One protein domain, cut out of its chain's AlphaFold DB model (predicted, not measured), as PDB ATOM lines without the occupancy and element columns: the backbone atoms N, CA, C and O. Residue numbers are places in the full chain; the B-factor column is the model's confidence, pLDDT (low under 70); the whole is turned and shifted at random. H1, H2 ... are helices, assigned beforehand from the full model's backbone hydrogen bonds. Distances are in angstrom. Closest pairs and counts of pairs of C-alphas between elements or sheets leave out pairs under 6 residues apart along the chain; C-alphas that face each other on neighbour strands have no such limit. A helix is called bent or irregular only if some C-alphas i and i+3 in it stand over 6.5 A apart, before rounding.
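AT A GLANCE: This is residues 4 to 85 and 193 to 217 of the 462 residues of the protein "DNA primase large subunit PriL" of Thermoplasmata archaeon (UniProt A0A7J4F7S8). The long helix H4 runs through the middle, H3 crosses it, and H5 runs beside H3; the short H2 lies across the first part of H5, and H1 sits off at one end, its centre the farthest from the mean of the C-alphas, 15.5 A. From the end of H3, residues 50 to 62 run back without a named element to the beginning of H4. The printed part has 107 residues, with five named helices in the order H1 to H5 and no named strand: all helix. It is compact and rounded, with a radius of gyration of the C-alphas of 13.6 A and spans of 37 by 28 by 26 A.

IN THESE COORDINATES: H1, residues 13 to 22, begins at C-alpha 13 (154.886, 52.059, 25.254). H2 is residues 26 to 31. H3, residues 33 to 49, is 25.2 A long and irregular: C-alphas 34 and 37 are 7.6 A apart. H4, residues 63 to 83, is 30.5 A long and begins at (160.464, 56.739, 40.838). H5, residues 198 to 217, is 27.3 A long and ends at (182.491, 33.326, 24.012); it is irregular, with C-alphas 202 and 205 7.9 A apart, and has a kink of 72 degrees near residue 205.

HOW THE PARTS SIT: H1 and H4 only just touch, with 3 pairs of C-alphas within 8 A, closest Val 19 and Leu 67 at 7.4 A, about perpendicular at 74 degrees. H1 is apart from H2, H3 and H5. H2 and H3 touch only at the corner, and H2 touches H5, closest C-alphas Asp 27 and Leu 199, 6.4 A. H3 touches H4 at a steep tilt of 59 degrees, the same way, closest C-alphas Gly 42 and Ala 76, 4.4 A. H3, with residues 43 to 47 alone, touches H5 at a shallow tilt of 21 degrees, the same way, closest C-alphas Phe 43 and His 206, 6.7 A. Every O i to N i+4 pair is within hydrogen-bond range in H1, H2 and H4, against 11 of 13 in H3 and 12 of 16 in H5.

THE WHOLE: The C-alphas of Arg 21 and Arg 216, the two farthest apart, are 39.6 A apart. Residues 86 to 192 are not printed, and C-alphas 85 and 193 across the cut are 11.9 A apart. The link from H3 to H4 is long. No printed residue has a pLDDT under 70.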
ATOM      1  N   VAL A   4     157.517  51.813  39.236       83.75
ATOM      2  CA  VAL A   4     158.119  50.591  39.793       83.75
ATOM      3  C   VAL A   4     157.730  49.344  38.987       83.75
ATOM      4  O   VAL A   4     158.519  48.407  38.866       83.75
ATOM      5  N   VAL A   5     156.548  49.328  38.369       82.06
ATOM      6  CA  VAL A   5     156.130  48.258  37.448       82.06
ATOM      7  C   VAL A   5     156.731  48.482  36.058       82.06
ATOM      8  O   VAL A   5     157.253  47.541  35.462       82.06
ATOM      9  N   LEU A   6     156.739  49.725  35.562       84.19
ATOM     10  CA  LEU A   6     157.281  50.068  34.240       84.19
ATOM     11  C   LEU A   6     158.755  49.671  34.085       84.19
ATOM     12  O   LEU A   6     159.152  49.159  33.038       84.19
ATOM     13  N   CYS A   7     159.566  49.837  35.132       85.62
ATOM     14  CA  CYS A   7     160.983  49.471  35.078       85.62
ATOM     15  C   CYS A   7     161.236  47.961  34.912       85.62
ATOM     16  O   CYS A   7     162.295  47.564  34.419       85.62
ATOM     17  N   ARG A   8     160.258  47.110  35.256       85.38
ATOM     18  CA  ARG A   8     160.317  45.657  35.026       85.38
ATOM     19  C   ARG A   8     160.065  45.298  33.561       85.38
ATOM     20  O   ARG A   8     160.523  44.252  33.105       85.38
ATOM     21  N   PHE A   9     159.386  46.179  32.827       86.44
ATOM     22  CA  PHE A   9     159.003  45.998  31.430       86.44
ATOM     23  C   PHE A   9     159.411  47.229  30.599       86.44
ATOM     24  O   PHE A   9     158.569  47.983  30.102       86.44
ATOM     25  N   PRO A  10     160.724  47.459  30.404       85.94
ATOM     26  CA  PRO A  10     161.227  48.681  29.775       85.94
ATOM     27  C   PRO A  10     160.941  48.777  28.263       85.94
ATOM     28  O   PRO A  10     161.344  49.733  27.605       85.94
ATOM     29  N   PHE A  11     160.257  47.777  27.702       84.88
ATOM     30  CA  PHE A  11     159.807  47.718  26.313       84.88
ATOM     31  C   PHE A  11     158.347  48.163  26.118       84.88
ATOM     32  O   PHE A  11     157.920  48.260  24.971       84.88
ATOM     33  N   LEU A  12     157.592  48.433  27.191       86.44
ATOM     34  CA  LEU A  12     156.219  48.942  27.092       86.44
ATOM     35  C   LEU A  12     156.180  50.368  26.519       86.44
ATOM     36  O   LEU A  12     157.077  51.181  26.773       86.44
ATOM     37  N   LYS A  13     155.110  50.702  25.790       86.00
ATOM     38  CA  LYS A  13     154.886  52.059  25.254       86.00
ATOM     39  C   LYS A  13     154.810  53.104  26.359       86.00
ATOM     40  O   LYS A  13     155.397  54.177  26.218       86.00
ATOM     41  N   GLU A  14     154.160  52.762  27.463       86.50
ATOM     42  CA  GLU A  14     154.031  53.574  28.669       86.50
ATOM     43  C   GLU A  14     155.405  53.864  29.287       86.50
ATOM     44  O   GLU A  14     155.673  54.990  29.708       86.50
ATOM     45  N   THR A  15     156.323  52.889  29.269       87.88
ATOM     46  CA  THR A  15     157.717  53.116  29.680       87.88
ATOM     47  C   THR A  15     158.397  54.115  28.742       87.88
ATOM     48  O   THR A  15     159.119  55.001  29.196       87.88
ATOM     49  N   GLY A  16     158.124  54.043  27.438       86.62
ATOM     50  CA  GLY A  16     158.599  55.032  26.469       86.62
ATOM     51  C   GLY A  16     158.080  56.452  26.733       86.62
ATOM     52  O   GLY A  16     158.828  57.416  26.577       86.62
ATOM     53  N   GLU A  17     156.822  56.604  27.151       90.00
ATOM     54  CA  GLU A  17     156.248  57.898  27.555       90.00
ATOM     55  C   GLU A  17     156.890  58.442  28.832       90.00
ATOM     56  O   GLU A  17     157.238  59.622  28.889       90.00
ATOM     57  N   PHE A  18     157.108  57.571  29.816       90.50
ATOM     58  CA  PHE A  18     157.805  57.907  31.052       90.50
ATOM     59  C   PHE A  18     159.233  58.403  30.772       90.50
ATOM     60  O   PHE A  18     159.611  59.496  31.193       90.50
ATOM     61  N   VAL A  19     160.002  57.664  29.967       91.19
ATOM     62  CA  VAL A  19     161.359  58.061  29.558       91.19
ATOM     63  C   VAL A  19     161.335  59.412  28.846       91.19
ATOM     64  O   VAL A  19     162.081  60.300  29.240       91.19
ATOM     65  N   ARG A  20     160.436  59.635  27.877       90.00
ATOM     66  CA  ARG A  20     160.340  60.927  27.166       90.00
ATOM     67  C   ARG A  20     160.140  62.128  28.092       90.00
ATOM     68  O   ARG A  20     160.553  63.229  27.739       90.00
ATOM     69  N   ARG A  21     159.494  61.933  29.243       91.31
ATOM     70  CA  ARG A  21     159.205  63.000  30.204       91.31
ATOM     71  C   ARG A  21     160.340  63.245  31.198       91.31
ATOM     72  O   ARG A  21     160.554  64.395  31.571       91.31
ATOM     73  N   TYR A  22     161.028  62.191  31.632       90.69
ATOM     74  CA  TYR A  22     161.946  62.256  32.776       90.69
ATOM     75  C   TYR A  22     163.407  61.937  32.441       90.69
ATOM     76  O   TYR A  22     164.285  62.182  33.266       90.69
ATOM     77  N   SER A  23     163.704  61.393  31.257       91.12
ATOM     78  CA  SER A  23     165.074  61.021  30.902       91.12
ATOM     79  C   SER A  23     165.941  62.238  30.582       91.12
ATOM     80  O   SER A  23     165.472  63.148  29.892       91.12
ATOM     81  N   PRO A  24     167.224  62.229  30.979       93.19
ATOM     82  CA  PRO A  24     168.182  63.211  30.489       93.19
ATOM     83  C   PRO A  24     168.388  63.071  28.967       93.19
ATOM     84  O   PRO A  24     168.193  61.983  28.415       93.19
ATOM     85  N   PRO A  25     168.852  64.129  28.278       93.06
ATOM     86  CA  PRO A  25     169.319  64.016  26.899       93.06
ATOM     87  C   PRO A  25     170.402  62.927  26.753       93.06
ATOM     88  O   PRO A  25     171.185  62.737  27.690       93.06
ATOM     89  N   PRO A  26     170.511  62.251  25.591       91.19
ATOM     90  CA  PRO A  26     171.486  61.176  25.388       91.19
ATOM     91  C   PRO A  26     172.927  61.576  25.723       91.19
ATOM     92  O   PRO A  26     173.622  60.827  26.398       91.19
ATOM     93  N   ASP A  27     173.355  62.775  25.328       91.12
ATOM     94  CA  ASP A  27     174.693  63.296  25.634       91.12
ATOM     95  C   ASP A  27     174.949  63.373  27.154       91.12
ATOM     96  O   ASP A  27     175.935  62.846  27.673       91.12
ATOM     97  N   VAL A  28     173.981  63.902  27.907       95.00
ATOM     98  CA  VAL A  28     174.054  63.981  29.373       95.00
ATOM     99  C   VAL A  28     174.097  62.583  29.995       95.00
ATOM    100  O   VAL A  28     174.921  62.337  30.879       95.00
ATOM    101  N   LEU A  29     173.264  61.649  29.524       95.38
ATOM    102  CA  LEU A  29     173.273  60.255  29.986       95.38
ATOM    103  C   LEU A  29     174.644  59.593  29.775       95.38
ATOM    104  O   LEU A  29     175.113  58.821  30.618       95.38
ATOM    105  N   MET A  30     175.296  59.903  28.655       94.81
ATOM    106  CA  MET A  30     176.530  59.248  28.234       94.81
ATOM    107  C   MET A  30     177.800  59.878  28.818       94.81
ATOM    108  O   MET A  30     178.799  59.171  28.993       94.81
ATOM    109  N   HIS A  31     177.763  61.155  29.209       94.12
ATOM    110  CA  HIS A  31     178.955  61.887  29.654       94.12
ATOM    111  C   HIS A  31     178.888  62.420  31.090       94.12
ATOM    112  O   HIS A  31     179.932  62.508  31.740       94.12
ATOM    113  N   SER A  32     177.703  62.710  31.641       95.75
ATOM    114  CA  SER A  32     177.609  63.270  32.998       95.75
ATOM    115  C   SER A  32     178.082  62.268  34.070       95.75
ATOM    116  O   SER A  32     177.771  61.069  33.975       95.75
ATOM    117  N   PRO A  33     178.807  62.718  35.114       94.38
ATOM    118  CA  PRO A  33     179.140  61.899  36.279       94.38
ATOM    119  C   PRO A  33     177.918  61.332  37.019       94.38
ATOM    120  O   PRO A  33     178.001  60.226  37.547       94.38
ATOM    121  N   ASP A  34     176.773  62.024  36.993       94.00
ATOM    122  CA  ASP A  34     175.556  61.648  37.744       94.00
ATOM    123  C   ASP A  34     174.935  60.316  37.293       94.00
ATOM    124  O   ASP A  34     174.178  59.675  38.035       94.00
ATOM    125  N   TYR A  35     175.271  59.905  36.067       95.56
ATOM    126  CA  TYR A  35     174.819  58.674  35.422       95.56
ATOM    127  C   TYR A  35     175.961  57.671  35.202       95.56
ATOM    128  O   TYR A  35     175.806  56.700  34.457       95.56
ATOM    129  N   ALA A  36     177.126  57.876  35.827       95.25
ATOM    130  CA  ALA A  36     178.256  56.955  35.701       95.25
ATOM    131  C   ALA A  36     177.911  55.540  36.191       95.25
ATOM    132  O   ALA A  36     178.336  54.552  35.590       95.25
ATOM    133  N   ASP A  37     177.100  55.437  37.243       94.00
ATOM    134  CA  ASP A  37     176.608  54.167  37.764       94.00
ATOM    135  C   ASP A  37     175.621  53.492  36.804       94.00
ATOM    136  O   ASP A  37     175.756  52.300  36.554       94.00
ATOM    137  N   VAL A  38     174.707  54.247  36.188       95.81
ATOM    138  CA  VAL A  38     173.782  53.746  35.156       95.81
ATOM    139  C   VAL A  38     174.552  53.180  33.962       95.81
ATOM    140  O   VAL A  38     174.212  52.102  33.467       95.81
ATOM    141  N   ARG A  39     175.620  53.861  33.521       96.94
ATOM    142  CA  ARG A  39     176.489  53.376  32.437       96.94
ATOM    143  C   ARG A  39     177.239  52.106  32.812       96.94
ATOM    144  O   ARG A  39     177.305  51.167  32.016       96.94
ATOM    145  N   GLN A  40     177.784  52.067  34.025       95.88
ATOM    146  CA  GLN A  40     178.470  50.891  34.545       95.88
ATOM    147  C   GLN A  40     177.512  49.698  34.674       95.88
ATOM    148  O   GLN A  40     177.862  48.584  34.286       95.88
ATOM    149  N   ASP A  41     176.296  49.932  35.154       95.56
ATOM    150  CA  ASP A  41     175.242  48.930  35.262       95.56
ATOM    151  C   ASP A  41     174.771  48.446  33.889       95.56
ATOM    152  O   ASP A  41     174.572  47.245  33.704       95.56
ATOM    153  N   GLY A  42     174.662  49.346  32.907       96.50
ATOM    154  CA  GLY A  42     174.357  49.003  31.518       96.50
ATOM    155  C   GLY A  42     175.414  48.072  30.929       96.50
ATOM    156  O   GLY A  42     175.082  47.032  30.367       96.50
ATOM    157  N   PHE A  43     176.699  48.377  31.137       97.25
ATOM    158  CA  PHE A  43     177.790  47.471  30.772       97.25
ATOM    159  C   PHE A  43     177.683  46.111  31.480       97.25
ATOM    160  O   PHE A  43     177.817  45.072  30.833       97.25
ATOM    161  N   LEU A  44     177.424  46.097  32.791       95.81
ATOM    162  CA  LEU A  44     177.296  44.853  33.553       95.81
ATOM    163  C   LEU A  44     176.101  44.010  33.095       95.81
ATOM    164  O   LEU A  44     176.226  42.791  33.051       95.81
ATOM    165  N   ALA A  45     174.990  44.624  32.684       94.56
ATOM    166  CA  ALA A  45     173.855  43.910  32.099       94.56
ATOM    167  C   ALA A  45     174.242  43.188  30.791       94.56
ATOM    168  O   ALA A  45     173.872  42.034  30.575       94.56
ATOM    169  N   VAL A  46     175.064  43.820  29.943       97.06
ATOM    170  CA  VAL A  46     175.595  43.177  28.725       97.06
ATOM    171  C   VAL A  46     176.533  42.014  29.069       97.06
ATOM    172  O   VAL A  46     176.461  40.945  28.456       97.06
ATOM    173  N   MET A  47     177.396  42.183  30.072       93.81
ATOM    174  CA  MET A  47     178.298  41.122  30.537       93.81
ATOM    175  C   MET A  47     177.546  39.956  31.198       93.81
ATOM    176  O   MET A  47     177.951  38.800  31.038       93.81
ATOM    177  N   GLU A  48     176.439  40.235  31.887       90.88
ATOM    178  CA  GLU A  48     175.539  39.234  32.464       90.88
ATOM    179  C   GLU A  48     174.865  38.407  31.364       90.88
ATOM    180  O   GLU A  48     174.854  37.177  31.442       90.88
ATOM    181  N   ALA A  49     174.406  39.041  30.281       91.69
ATOM    182  CA  ALA A  49     173.868  38.336  29.114       91.69
ATOM    183  C   ALA A  49     174.902  37.412  28.435       91.69
ATOM    184  O   ALA A  49     174.547  36.389  27.842       91.69
ATOM    185  N   LEU A  50     176.196  37.728  28.545       87.00
ATOM    186  CA  LEU A  50     177.298  36.869  28.096       87.00
ATOM    187  C   LEU A  50     177.675  35.763  29.102       87.00
ATOM    188  O   LEU A  50     178.531  34.935  28.784       87.00
ATOM    189  N   GLY A  51     177.044  35.722  30.278       84.56
ATOM    190  CA  GLY A  51     177.325  34.752  31.339       84.56
ATOM    191  C   GLY A  51     178.646  35.007  32.069       84.56
ATOM    192  O   GLY A  51     179.273  34.059  32.534       84.56
ATOM    193  N   LYS A  52     179.122  36.259  32.107       76.25
ATOM    194  CA  LYS A  52     180.428  36.615  32.685       76.25
ATOM    195  C   LYS A  52     180.286  37.300  34.041       76.25
ATOM    196  O   LYS A  52     180.427  36.645  35.071       76.25
ATOM    197  N   ASP A  53     179.987  38.595  34.047       76.38
ATOM    198  CA  ASP A  53     179.867  39.377  35.278       76.38
ATOM    199  C   ASP A  53     178.393  39.480  35.674       76.38
ATOM    200  O   ASP A  53     177.557  39.835  34.848       76.38
ATOM    201  N   ARG A  54     178.053  39.176  36.933       75.12
ATOM    202  CA  ARG A  54     176.679  39.350  37.428       75.12
ATOM    203  C   ARG A  54     176.476  40.774  37.911       75.12
ATOM    204  O   ARG A  54     177.236  41.261  38.754       75.12
ATOM    205  N   ARG A  55     175.409  41.414  37.440       83.12
ATOM    206  CA  ARG A  55     174.979  42.710  37.953       83.12
ATOM    207  C   ARG A  55     174.336  42.529  39.331       83.12
ATOM    208  O   ARG A  55     173.481  41.668  39.526       83.12
ATOM    209  N   ARG A  56     174.725  43.359  40.304       79.25
ATOM    210  CA  ARG A  56     173.969  43.493  41.558       79.25
ATOM    211  C   ARG A  56     172.793  44.422  41.304       79.25
ATOM    212  O   ARG A  56     172.999  45.586  40.987       79.25
ATOM    213  N   ARG A  57     171.577  43.902  41.438       79.19
ATOM    214  CA  ARG A  57     170.357  44.706  41.329       79.19
ATOM    215  C   ARG A  57     170.143  45.475  42.628       79.19
ATOM    216  O   ARG A  57     170.347  44.917  43.707       79.19
ATOM    217  N   ARG A  58     169.779  46.747  42.500       79.06
ATOM    218  CA  ARG A  58     169.337  47.575  43.624       79.06
ATOM    219  C   ARG A  58     167.859  47.305  43.880       79.06
ATOM    220  O   ARG A  58     167.143  46.876  42.976       79.06
ATOM    221  N   GLU A  59     167.440  47.514  45.118       84.62
ATOM    222  CA  GLU A  59     166.018  47.578  45.432       84.62
ATOM    223  C   GLU A  59     165.447  48.847  44.798       84.62
ATOM    224  O   GLU A  59     166.101  49.886  44.824       84.62
ATOM    225  N   ILE A  60     164.281  48.732  44.167       88.06
ATOM    226  CA  ILE A  60     163.616  49.850  43.498       88.06
ATOM    227  C   ILE A  60     162.534  50.323  44.451       88.06
ATOM    228  O   ILE A  60     161.501  49.661  44.573       88.06
ATOM    229  N   VAL A  61     162.811  51.412  45.168       89.56
ATOM    230  CA  VAL A  61     161.906  51.916  46.210       89.56
ATOM    231  C   VAL A  61     161.100  53.128  45.758       89.56
ATOM    232  O   VAL A  61     160.031  53.380  46.309       89.56
ATOM    233  N   ASP A  62     161.583  53.859  44.753       89.56
ATOM    234  CA  ASP A  62     160.949  55.078  44.266       89.56
ATOM    235  C   ASP A  62     161.040  55.252  42.735       89.56
ATOM    236  O   ASP A  62     161.554  54.412  41.990       89.56
ATOM    237  N   GLU A  63     160.486  56.368  42.254       90.06
ATOM    238  CA  GLU A  63     160.464  56.739  40.838       90.06
ATOM    239  C   GLU A  63     161.869  57.016  40.273       90.06
ATOM    240  O   GLU A  63     162.126  56.744  39.097       90.06
ATOM    241  N   ALA A  64     162.797  57.521  41.091       90.00
ATOM    242  CA  ALA A  64     164.158  57.817  40.658       90.00
ATOM    243  C   ALA A  64     164.958  56.525  40.432       90.00
ATOM    244  O   ALA A  64     165.672  56.408  39.429       90.00
ATOM    245  N   ASP A  65     164.794  55.534  41.308       91.88
ATOM    246  CA  ASP A  65     165.358  54.197  41.131       91.88
ATOM    247  C   ASP A  65     164.775  53.501  39.899       91.88
ATOM    248  O   ASP A  65     165.515  52.918  39.100       91.88
ATOM    249  N   ALA A  66     163.457  53.610  39.699       92.50
ATOM    250  CA  ALA A  66     162.785  53.059  38.527       92.50
ATOM    251  C   ALA A  66     163.323  53.678  37.228       92.50
ATOM    252  O   ALA A  66     163.640  52.955  36.278       92.50
ATOM    253  N   LEU A  67     163.497  55.005  37.195       93.50
ATOM    254  CA  LEU A  67     164.101  55.702  36.063       93.50
ATOM    255  C   LEU A  67     165.533  55.217  35.809       93.50
ATOM    256  O   LEU A  67     165.873  54.912  34.667       93.50
ATOM    257  N   ARG A  68     166.368  55.095  36.850       94.00
ATOM    258  CA  ARG A  68     167.748  54.595  36.715       94.00
ATOM    259  C   ARG A  68     167.792  53.181  36.131       94.00
ATOM    260  O   ARG A  68     168.597  52.938  35.234       94.00
ATOM    261  N   GLU A  69     166.909  52.278  36.560       94.06
ATOM    262  CA  GLU A  69     166.826  50.916  36.007       94.06
ATOM    263  C   GLU A  69     166.420  50.916  34.523       94.06
ATOM    264  O   GLU A  69     167.005  50.186  33.714       94.06
ATOM    265  N   ILE A  70     165.469  51.771  34.131       94.94
ATOM    266  CA  ILE A  70     165.070  51.918  32.724       94.94
ATOM    267  C   ILE A  70     166.232  52.470  31.887       94.94
ATOM    268  O   ILE A  70     166.517  51.963  30.799       94.94
ATOM    269  N   LEU A  71     166.949  53.475  32.397       95.56
ATOM    270  CA  LEU A  71     168.121  54.033  31.722       95.56
ATOM    271  C   LEU A  71     169.249  52.997  31.591       95.56
ATOM    272  O   LEU A  71     169.904  52.946  30.551       95.56
ATOM    273  N   THR A  72     169.441  52.117  32.580       95.56
ATOM    274  CA  THR A  72     170.384  50.991  32.489       95.56
ATOM    275  C   THR A  72     170.046  50.073  31.313       95.56
ATOM    276  O   THR A  72     170.943  49.701  30.552       95.56
ATOM    277  N   TYR A  73     168.765  49.744  31.117       94.75
ATOM    278  CA  TYR A  73     168.318  48.966  29.958       94.75
ATOM    279  C   TYR A  73     168.591  49.693  28.631       94.75
ATOM    280  O   TYR A  73     169.078  49.078  27.678       94.75
ATOM    281  N   ILE A  74     168.345  51.006  28.572       95.06
ATOM    282  CA  ILE A  74     168.625  51.825  27.381       95.06
ATOM    283  C   ILE A  74     170.125  51.814  27.055       95.06
ATOM    284  O   ILE A  74     170.495  51.524  25.917       95.06
ATOM    285  N   VAL A  75     170.995  52.049  28.043       96.62
ATOM    286  CA  VAL A  75     172.451  51.999  27.839       96.62
ATOM    287  C   VAL A  75     172.891  50.609  27.377       96.62
ATOM    288  O   VAL A  75     173.682  50.501  26.442       96.62
ATOM    289  N   ALA A  76     172.358  49.532  27.961       96.69
ATOM    290  CA  ALA A  76     172.683  48.174  27.529       96.69
ATOM    291  C   ALA A  76     172.316  47.936  26.052       96.69
ATOM    292  O   ALA A  76     173.138  47.415  25.295       96.69
ATOM    293  N   ARG A  77     171.133  48.386  25.601       96.12
ATOM    294  CA  ARG A  77     170.733  48.317  24.183       96.12
ATOM    295  C   ARG A  77     171.656  49.117  23.273       96.12
ATOM    296  O   ARG A  77     171.991  48.630  22.194       96.12
ATOM    297  N   ILE A  78     172.076  50.308  23.698       96.12
ATOM    298  CA  ILE A  78     173.034  51.138  22.958       96.12
ATOM    299  C   ILE A  78     174.362  50.387  22.787       96.12
ATOM    300  O   ILE A  78     174.860  50.256  21.670       96.12
ATOM    301  N   LEU A  79     174.909  49.823  23.870       97.12
ATOM    302  CA  LEU A  79     176.172  49.080  23.839       97.12
ATOM    303  C   LEU A  79     176.084  47.823  22.961       97.12
ATOM    304  O   LEU A  79     176.970  47.583  22.141       97.12
ATOM    305  N   VAL A  80     175.009  47.040  23.092       96.69
ATOM    306  CA  VAL A  80     174.761  45.849  22.259       96.69
ATOM    307  C   VAL A  80     174.645  46.230  20.782       96.69
ATOM    308  O   VAL A  80     175.245  45.568  19.935       96.69
ATOM    309  N   SER A  81     173.937  47.322  20.479       95.38
ATOM    310  CA  SER A  81     173.796  47.843  19.113       95.38
ATOM    311  C   SER A  81     175.133  48.258  18.526       95.38
ATOM    312  O   SER A  81     175.454  47.866  17.408       95.38
ATOM    313  N   ARG A  82     175.949  48.983  19.304       94.69
ATOM    314  CA  ARG A  82     177.257  49.454  18.845       94.69
ATOM    315  C   ARG A  82     178.215  48.313  18.529       94.69
ATOM    316  O   ARG A  82     179.031  48.447  17.615       94.69
ATOM    317  N   VAL A  83     178.157  47.226  19.298       93.56
ATOM    318  CA  VAL A  83     178.952  46.020  19.036       93.56
ATOM    319  C   VAL A  83     178.437  45.286  17.797       93.56
ATOM    320  O   VAL A  83     179.247  44.743  17.053       93.56
ATOM    321  N   GLY A  84     177.119  45.273  17.567       88.25
ATOM    322  CA  GLY A  84     176.510  44.747  16.339       88.25
ATOM    323  C   GLY A  84     176.598  43.224  16.173       88.25
ATOM    324  O   GLY A  84     176.257  42.688  15.122       88.25
ATOM    325  N   ASP A  85     177.044  42.501  17.202       88.19
ATOM    326  CA  ASP A  85     177.183  41.048  17.168       88.19
ATOM    327  C   ASP A  85     175.818  40.361  17.341       88.19
ATOM    328  O   ASP A  85     175.162  40.493  18.376       88.19
ATOM    329  N   LEU A 193     170.443  49.248  16.885       90.38
ATOM    330  CA  LEU A 193     170.129  50.663  16.691       90.38
ATOM    331  C   LEU A 193     171.260  51.361  15.924       90.38
ATOM    332  O   LEU A 193     172.430  51.009  16.096       90.38
ATOM    333  N   ASP A 194     170.913  52.389  15.153       89.38
ATOM    334  CA  ASP A 194     171.891  53.323  14.597       89.38
ATOM    335  C   ASP A 194     172.351  54.283  15.704       89.38
ATOM    336  O   ASP A 194     171.554  55.055  16.242       89.38
ATOM    337  N   VAL A 195     173.612  54.156  16.122       87.31
ATOM    338  CA  VAL A 195     174.182  54.911  17.243       87.31
ATOM    339  C   VAL A 195     175.465  55.587  16.794       87.31
ATOM    340  O   VAL A 195     176.418  54.914  16.394       87.31
ATOM    341  N   ASP A 196     175.509  56.907  16.962       87.75
ATOM    342  CA  ASP A 196     176.702  57.709  16.717       87.75
ATOM    343  C   ASP A 196     177.881  57.239  17.588       87.75
ATOM    344  O   ASP A 196     177.754  57.007  18.796       87.75
ATOM    345  N   ALA A 197     179.049  57.082  16.967       85.31
ATOM    346  CA  ALA A 197     180.263  56.679  17.655       85.31
ATOM    347  C   ALA A 197     180.739  57.741  18.660       85.31
ATOM    348  O   ALA A 197     181.277  57.367  19.706       85.31
ATOM    349  N   ASP A 198     180.503  59.026  18.382       88.62
ATOM    350  CA  ASP A 198     180.981  60.131  19.218       88.62
ATOM    351  C   ASP A 198     180.282  60.157  20.585       88.62
ATOM    352  O   ASP A 198     180.927  60.363  21.623       88.62
ATOM    353  N   LEU A 199     178.996  59.782  20.606       90.69
ATOM    354  CA  LEU A 199     178.184  59.607  21.815       90.69
ATOM    355  C   LEU A 199     178.770  58.557  22.780       90.69
ATOM    356  O   LEU A 199     178.486  58.552  23.977       90.69
ATOM    357  N   LEU A 200     179.590  57.633  22.272       92.19
ATOM    358  CA  LEU A 200     180.156  56.521  23.038       92.19
ATOM    359  C   LEU A 200     181.634  56.707  23.387       92.19
ATOM    360  O   LEU A 200     182.264  55.774  23.896       92.19
ATOM    361  N   SER A 201     182.188  57.902  23.175       91.25
ATOM    362  CA  SER A 201     183.591  58.216  23.474       91.25
ATOM    363  C   SER A 201     183.986  57.894  24.928       91.25
ATOM    364  O   SER A 201     185.058  57.329  25.168       91.25
ATOM    365  N   SER A 202     183.086  58.123  25.895       91.44
ATOM    366  CA  SER A 202     183.281  57.801  27.321       91.44
ATOM    367  C   SER A 202     183.261  56.296  27.641       91.44
ATOM    368  O   SER A 202     183.727  55.890  28.704       91.44
ATOM    369  N   MET A 203     182.751  55.461  26.729       94.69
ATOM    370  CA  MET A 203     182.507  54.023  26.927       94.69
ATOM    371  C   MET A 203     183.417  53.129  26.074       94.69
ATOM    372  O   MET A 203     183.244  51.910  26.042       94.69
ATOM    373  N   THR A 204     184.413  53.699  25.395       94.44
ATOM    374  CA  THR A 204     185.356  52.970  24.524       94.44
ATOM    375  C   THR A 204     186.037  51.791  25.227       94.44
ATOM    376  O   THR A 204     186.116  50.692  24.673       94.44
ATOM    377  N   GLY A 205     186.462  51.972  26.483       95.31
ATOM    378  CA  GLY A 205     187.042  50.902  27.300       95.31
ATOM    379  C   GLY A 205     186.060  49.758  27.586       95.31
ATOM    380  O   GLY A 205     186.427  48.583  27.498       95.31
ATOM    381  N   HIS A 206     184.798  50.077  27.882       96.19
ATOM    382  CA  HIS A 206     183.737  49.088  28.092       96.19
ATOM    383  C   HIS A 206     183.394  48.340  26.804       96.19
ATOM    384  O   HIS A 206     183.308  47.114  26.827       96.19
ATOM    385  N   LEU A 207     183.275  49.046  25.675       96.38
ATOM    386  CA  LEU A 207     183.022  48.447  24.362       96.38
ATOM    387  C   LEU A 207     184.110  47.441  23.982       96.38
ATOM    388  O   LEU A 207     183.791  46.314  23.601       96.38
ATOM    389  N   LYS A 208     185.387  47.797  24.175       95.06
ATOM    390  CA  LYS A 208     186.510  46.881  23.940       95.06
ATOM    391  C   LYS A 208     186.389  45.612  24.789       95.06
ATOM    392  O   LYS A 208     186.525  44.503  24.277       95.06
ATOM    393  N   ARG A 209     186.066  45.751  26.080       95.69
ATOM    394  CA  ARG A 209     185.861  44.601  26.979       95.69
ATOM    395  C   ARG A 209     184.690  43.717  26.544       95.69
ATOM    396  O   ARG A 209     184.811  42.493  26.636       95.69
ATOM    397  N   ILE A 210     183.588  44.305  26.065       95.62
ATOM    398  CA  ILE A 210     182.449  43.550  25.518       95.62
ATOM    399  C   ILE A 210     182.893  42.773  24.275       95.62
ATOM    400  O   ILE A 210     182.669  41.568  24.210       95.62
ATOM    401  N   GLN A 211     183.570  43.419  23.321       92.06
ATOM    402  CA  GLN A 211     184.061  42.770  22.098       92.06
ATOM    403  C   GLN A 211     184.996  41.593  22.405       92.06
ATOM    404  O   GLN A 211     184.833  40.504  21.858       92.06
ATOM    405  N   GLU A 212     185.928  41.766  23.343       88.19
ATOM    406  CA  GLU A 212     186.793  40.678  23.799       88.19
ATOM    407  C   GLU A 212     185.996  39.533  24.449       88.19
ATOM    408  O   GLU A 212     186.298  38.358  24.236       88.19
ATOM    409  N   ALA A 213     184.974  39.848  25.252       87.81
ATOM    410  CA  ALA A 213     184.114  38.844  25.874       87.81
ATOM    411  C   ALA A 213     183.277  38.078  24.840       87.81
ATOM    412  O   ALA A 213     183.159  36.855  24.945       87.81
ATOM    413  N   VAL A 214     182.760  38.763  23.820       87.94
ATOM    414  CA  VAL A 214     182.084  38.155  22.669       87.94
ATOM    415  C   VAL A 214     183.032  37.208  21.931       87.94
ATOM    416  O   VAL A 214     182.694  36.041  21.734       87.94
ATOM    417  N   ALA A 215     184.248  37.655  21.603       81.31
ATOM    418  CA  ALA A 215     185.243  36.835  20.910       81.31
ATOM    419  C   ALA A 215     185.619  35.577  21.713       81.31
ATOM    420  O   ALA A 215     185.620  34.466  21.179       81.31
ATOM    421  N   ARG A 216     185.868  35.722  23.023       80.19
ATOM    422  CA  ARG A 216     186.116  34.583  23.927       80.19
ATOM    423  C   ARG A 216     184.940  33.609  23.955       80.19
ATOM    424  O   ARG A 216     185.149  32.401  23.937       80.19
ATOM    425  N   THR A 217     183.717  34.130  23.974       78.25
ATOM    426  CA  THR A 217     182.491  33.326  24.012       78.25
ATOM    427  C   THR A 217     182.307  32.519  22.728       78.25
ATOM    428  O   THR A 217     182.077  31.314  22.805       78.25
TER     429      THR A 217